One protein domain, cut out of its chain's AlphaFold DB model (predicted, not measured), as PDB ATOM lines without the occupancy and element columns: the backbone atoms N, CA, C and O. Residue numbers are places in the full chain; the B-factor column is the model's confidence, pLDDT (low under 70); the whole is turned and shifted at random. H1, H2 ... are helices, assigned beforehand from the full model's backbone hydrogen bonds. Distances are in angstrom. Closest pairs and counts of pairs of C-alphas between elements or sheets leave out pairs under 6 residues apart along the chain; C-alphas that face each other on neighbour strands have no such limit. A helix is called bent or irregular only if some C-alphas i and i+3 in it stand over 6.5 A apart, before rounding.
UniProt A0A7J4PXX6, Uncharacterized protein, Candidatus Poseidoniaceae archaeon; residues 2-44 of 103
ATOM      1  N   ALA A   2     333.607 353.179 378.400       92.62
ATOM      2  CA  ALA A   2     332.921 354.458 378.633       92.62
ATOM      3  C   ALA A   2     332.240 355.004 377.362       92.62
ATOM      4  O   ALA A   2     331.142 355.543 377.431       92.62
ATOM      5  N   VAL A   3     332.845 354.770 376.191       92.50
ATOM      6  CA  VAL A   3     332.279 355.154 374.887       92.50
ATOM      7  C   VAL A   3     330.983 354.403 374.577       92.50
ATOM      8  O   VAL A   3     330.031 355.008 374.102       92.50
ATOM      9  N   ALA A   4     330.926 353.100 374.869       94.25
ATOM     10  CA  ALA A   4     329.722 352.302 374.641       94.25
ATOM     11  C   ALA A   4     328.587 352.738 375.578       94.25
ATOM     12  O   ALA A   4     327.466 352.922 375.130       94.25
ATOM     13  N   THR A   5     328.894 352.990 376.855       95.50
ATOM     14  CA  THR A   5     327.916 353.505 377.827       95.50
ATOM     15  C   THR A   5     327.368 354.868 377.410       95.50
ATOM     16  O   THR A   5     326.161 355.083 377.468       95.50
ATOM     17  N   PHE A   6     328.240 355.769 376.946       94.62
ATOM     18  CA  PHE A   6     327.822 357.048 376.379       94.62
ATOM     19  C   PHE A   6     326.894 356.850 375.177       94.62
ATOM     20  O   PHE A   6     325.815 357.431 375.151       94.62
ATOM     21  N   ALA A   7     327.287 356.015 374.211       94.31
ATOM     22  CA  ALA A   7     326.512 355.795 372.994       94.31
ATOM     23  C   ALA A   7     325.119 355.224 373.294       94.31
ATOM     24  O   ALA A   7     324.139 355.748 372.780       94.31
ATOM     25  N   THR A   8     325.019 354.220 374.171       94.56
ATOM     26  CA  THR A   8     323.731 353.634 374.577       94.56
ATOM     27  C   THR A   8     322.847 354.630 375.331       94.56
ATOM     28  O   THR A   8     321.632 354.582 375.193       94.56
ATOM     29  N   SER A   9     323.435 355.537 376.117       96.25
ATOM     30  CA  SER A   9     322.680 356.584 376.817       96.25
ATOM     31  C   SER A   9     322.191 357.670 375.851       96.25
ATOM     32  O   SER A   9     321.004 357.991 375.820       96.25
ATOM     33  N   PHE A  10     323.096 358.212 375.031       96.44
ATOM     34  CA  PHE A  10     322.817 359.330 374.134       96.44
ATOM     35  C   PHE A  10     321.880 358.933 372.988       96.44
ATOM     36  O   PHE A  10     320.869 359.597 372.796       96.44
ATOM     37  N   TYR A  11     322.153 357.826 372.290       95.19
ATOM     38  CA  TYR A  11     321.357 357.328 371.156       95.19
ATOM     39  C   TYR A  11     320.251 356.346 371.580       95.19
ATOM     40  O   TYR A  11     319.943 355.407 370.855       95.19
ATOM     41  N   SER A  12     319.688 356.514 372.776       95.44
ATOM     42  CA  SER A  12     318.546 355.710 373.222       95.44
ATOM     43  C   SER A  12     317.258 356.120 372.501       95.44
ATOM     44  O   SER A  12     317.103 357.284 372.128       95.44
ATOM     45  N   ASP A  13     316.296 355.201 372.379       93.56
ATOM     46  CA  ASP A  13     314.998 355.445 371.723       93.56
ATOM     47  C   ASP A  13     314.285 356.696 372.262       93.56
ATOM     48  O   ASP A  13     313.703 357.469 371.501       93.56
ATOM     49  N   ALA A  14     314.387 356.941 373.574       95.69
ATOM     50  CA  ALA A  14     313.815 358.114 374.232       95.69
ATOM     51  C   ALA A  14     314.394 359.441 373.704       95.69
ATOM     52  O   ALA A  14     313.695 360.454 373.673       95.69
ATOM     53  N   ASN A  15     315.651 359.433 373.262       96.31
ATOM     54  CA  ASN A  15     316.361 360.613 372.781       96.31
ATOM     55  C   ASN A  15     316.269 360.785 371.265       96.31
ATOM     56  O   ASN A  15     316.413 361.907 370.776       96.31
ATOM     57  N   MET A  16     316.027 359.707 370.513       93.81
ATOM     58  CA  MET A  16     316.069 359.732 369.047       93.81
ATOM     59  C   MET A  16     315.119 360.769 368.444       93.81
ATOM     60  O   MET A  16     315.499 361.451 367.497       93.81
ATOM     61  N   GLY A  17     313.941 360.992 369.037       93.88
ATOM     62  CA  GLY A  17     313.022 362.045 368.590       93.88
ATOM     63  C   GLY A  17     313.641 363.450 368.619       93.88
ATOM     64  O   GLY A  17     313.542 364.190 367.640       93.88
ATOM     65  N   ALA A  18     314.338 363.801 369.705       94.62
ATOM     66  CA  ALA A  18     315.033 365.084 369.831       94.62
ATOM     67  C   ALA A  18     316.230 365.175 368.869       94.62
ATOM     68  O   ALA A  18     316.404 366.191 368.188       94.62
ATOM     69  N   ILE A  19     317.010 364.093 368.765       94.88
ATOM     70  CA  ILE A  19     318.193 363.996 367.898       94.88
ATOM     71  C   ILE A  19     317.810 364.173 366.422       94.88
ATOM     72  O   ILE A  19     318.449 364.958 365.720       94.88
ATOM     73  N   MET A  20     316.757 363.497 365.954       92.44
ATOM     74  CA  MET A  20     316.273 363.595 364.568       92.44
ATOM     75  C   MET A  20     315.728 364.989 364.230       92.44
ATOM     76  O   MET A  20     315.792 365.415 363.080       92.44
ATOM     77  N   GLN A  21     315.254 365.740 365.230       91.50
ATOM     78  CA  GLN A  21     314.855 367.146 365.081       91.50
ATOM     79  C   GLN A  21     316.038 368.125 365.190       91.50
ATOM     80  O   GLN A  21     315.853 369.336 365.086       91.50
ATOM     81  N   GLY A  22     317.262 367.626 365.402       91.56
ATOM     82  CA  GLY A  22     318.459 368.451 365.560       91.56
ATOM     83  C   GLY A  22     318.538 369.179 366.905       91.56
ATOM     84  O   GLY A  22     319.274 370.159 367.029       91.56
ATOM     85  N   THR A  23     317.804 368.708 367.913       94.31
ATOM     86  CA  THR A  23     317.763 369.287 369.263       94.31
ATOM     87  C   THR A  23     318.518 368.416 370.266       94.31
ATOM     88  O   THR A  23     318.629 367.201 370.098       94.31
ATOM     89  N   CYS A  24     319.093 369.039 371.297       95.25
ATOM     90  CA  CYS A  24     319.784 368.301 372.352       95.25
ATOM     91  C   CYS A  24     318.756 367.543 373.212       95.25
ATOM     92  O   CYS A  24     317.800 368.179 373.665       95.25
ATOM     93  N   PRO A  25     318.936 366.234 373.466       96.12
ATOM     94  CA  PRO A  25     318.038 365.484 374.340       96.12
ATOM     95  C   PRO A  25     318.062 365.993 375.785       96.12
ATOM     96  O   PRO A  25     319.067 366.540 376.250       96.12
ATOM     97  N   GLU A  26     316.962 365.779 376.507       93.44
ATOM     98  CA  GLU A  26     316.864 366.138 377.923       93.44
ATOM     99  C   GLU A  26     317.910 365.396 378.769       93.44
ATOM    100  O   GLU A  26     318.239 364.237 378.525       93.44
ATOM    101  N   GLY A  27     318.450 366.078 379.781       93.12
ATOM    102  CA  GLY A  27     319.489 365.520 380.653       93.12
ATOM    103  C   GLY A  27     320.911 365.575 380.082       93.12
ATOM    104  O   GLY A  27     321.847 365.199 380.787       93.12
ATOM    105  N   PHE A  28     321.091 366.085 378.860       95.25
ATOM    106  CA  PHE A  28     322.399 366.386 378.279       95.25
ATOM    107  C   PHE A  28     322.627 367.894 378.173       95.25
ATOM    108  O   PHE A  28     321.692 368.668 377.971       95.25
ATOM    109  N   ASP A  29     323.888 368.303 378.292       95.00
ATOM    110  CA  ASP A  29     324.302 369.693 378.113       95.00
ATOM    111  C   ASP A  29     324.864 369.891 376.700       95.00
ATOM    112  O   ASP A  29     325.882 369.301 376.329       95.00
ATOM    113  N   ALA A  30     324.202 370.734 375.905       93.25
ATOM    114  CA  ALA A  30     324.605 371.040 374.535       93.25
ATOM    115  C   ALA A  30     325.975 371.736 374.449       93.25
ATOM    116  O   ALA A  30     326.632 371.638 373.412       93.25
ATOM    117  N   GLU A  31     326.416 372.406 375.519       93.62
ATOM    118  CA  GLU A  31     327.723 373.064 375.600       93.62
ATOM    119  C   GLU A  31     328.844 372.084 375.974       93.62
ATOM    120  O   GLU A  31     330.033 372.362 375.766       93.62
ATOM    121  N   GLU A  32     328.500 370.893 376.478       96.19
ATOM    122  CA  GLU A  32     329.489 369.861 376.741       96.19
ATOM    123  C   GLU A  32     330.149 369.438 375.422       96.19
ATOM    124  O   GLU A  32     329.504 368.993 374.472       96.19
ATOM    125  N   LYS A  33     331.481 369.523 375.368       94.25
ATOM    126  CA  LYS A  33     332.267 369.290 374.146       94.25
ATOM    127  C   LYS A  33     331.951 367.958 373.450       94.25
ATOM    128  O   LYS A  33     332.024 367.885 372.221       94.25
ATOM    129  N   GLY A  34     331.653 366.905 374.214       93.06
ATOM    130  CA  GLY A  34     331.267 365.598 373.682       93.06
ATOM    131  C   GLY A  34     329.933 365.656 372.939       93.06
ATOM    132  O   GLY A  34     329.866 365.253 371.777       93.06
ATOM    133  N   ILE A  35     328.918 366.232 373.580       95.62
ATOM    134  CA  ILE A  35     327.556 366.393 373.061       95.62
ATOM    135  C   ILE A  35     327.526 367.352 371.875       95.62
ATOM    136  O   ILE A  35     327.059 366.982 370.796       95.62
ATOM    137  N   ALA A  36     328.126 368.536 372.026       95.25
ATOM    138  CA  ALA A  36     328.240 369.541 370.974       95.25
ATOM    139  C   ALA A  36     328.832 368.948 369.687       95.25
ATOM    140  O   ALA A  36     328.401 369.260 368.573       95.25
ATOM    141  N   ARG A  37     329.825 368.058 369.827       95.00
ATOM    142  CA  ARG A  37     330.446 367.375 368.692       95.00
ATOM    143  C   ARG A  37     329.486 366.407 368.002       95.00
ATOM    144  O   ARG A  37     329.480 366.398 366.771       95.00
ATOM    145  N   GLN A  38     328.700 365.628 368.747       95.62
ATOM    146  CA  GLN A  38     327.708 364.721 368.155       95.62
ATOM    147  C   GLN A  38     326.621 365.508 367.421       95.62
ATOM    148  O   GLN A  38     326.406 365.287 366.230       95.62
ATOM    149  N   MET A  39     326.034 366.511 368.079       94.81
ATOM    150  CA  MET A  39     325.006 367.374 367.485       94.81
ATOM    151  C   MET A  39     325.511 368.062 366.215       94.81
ATOM    152  O   MET A  39     324.844 368.062 365.182       94.81
ATOM    153  N   LYS A  40     326.743 368.585 366.246       93.69
ATOM    154  CA  LYS A  40     327.368 369.202 365.073       93.69
ATOM    155  C   LYS A  40     327.620 368.205 363.947       93.69
ATOM    156  O   LYS A  40     327.538 368.605 362.790       93.69
ATOM    157  N   SER A  41     327.969 366.957 364.261       93.69
ATOM    158  CA  SER A  41     328.176 365.909 363.258       93.69
ATOM    159  C   SER A  41     326.869 365.568 362.549       93.69
ATOM    160  O   SER A  41     326.831 365.540 361.325       93.69
ATOM    161  N   LEU A  42     325.789 365.383 363.308       94.00
ATOM    162  CA  LEU A  42     324.465 365.074 362.767       94.00
ATOM    163  C   LEU A  42     323.909 366.229 361.929       94.00
ATOM    164  O   LEU A  42     323.410 366.008 360.833       94.00
ATOM    165  N   ALA A  43     324.117 367.476 362.363       91.00
ATOM    166  CA  ALA A  43     323.712 368.675 361.624       91.00
ATOM    167  C   ALA A  43     324.464 368.900 360.291       91.00
ATOM    168  O   ALA A  43     324.232 369.904 359.610       91.00
ATOM    169  N   ARG A  44     325.425 368.033 359.937       90.81
ATOM    170  CA  ARG A  44     326.075 368.014 358.616       90.81
ATOM    171  C   ARG A  44     325.394 367.071 357.631       90.81
ATOM    172  O   ARG A  44     325.723 367.165 356.456       90.81
TER     173      ARG A  44
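Overview. This is residues 2 to 44 of the 103 residues of an uncharacterized protein of Candidatus Poseidoniaceae archaeon (UniProt A0A7J4PXX6). Three short helices, H1, H2 and H3, are set out as an open triangle, with few contacts between them. H1 and H2 turn a corner at a tight link, and a long loop, residues 21 to 32, swings from the end of H2 round to H3, which is near H2 but apart from H1, leaving the triangle open between H1 and H3. The printed part has 43 residues with three named helices, in the order H1, H2, H3, and no named strand; its class is all helix. It is compact, with a radius of gyration of the C-alphas of 9.6 A, and rounded, spanning 24 by 22 by 18 A.

Arrangement. H1, residues 2 to 10, and H2, residues 13 to 20, meet only through their link. H3, residues 33 to 42, is close to H2 but not clearly touching it, with 1 pair of C-alphas within 8 A: the closest, those of Ile 19 and Met 39, are 7.6 A apart. H2 and H3 run the same way at a steep tilt of 65 degrees, though the line of H2 is a rough one. H1 and H3 are apart. Every O i to N i+4 pair is within hydrogen-bond range in H1 and H3; in H2 it is 2 of 4, beside 3 of 5 O i to N i+3 pairs.

Along the chain. H1 begins at C-alpha 2, (332.921, 354.458, 378.633), and is 12.1 A long from first to last C-alpha. H2 begins at C-alpha 13, (314.998, 355.445, 371.723), and is 10.9 A long; it is irregular, but only just, with C-alphas 14 and 17 6.9 A apart. H3, the longest helix with 10 residues, measures 14.4 A and ends at C-alpha 42, (324.465, 365.074, 362.767).

Size, cuts and confidence. The C-alphas farthest apart, those of Ala 2 and Gln 21, are 25.9 A apart. The printed part has no cut. The link from H2 to H3 is long, with 12 residues. The mean pLDDT of the printed part is 94.2, and no printed residue is under 70.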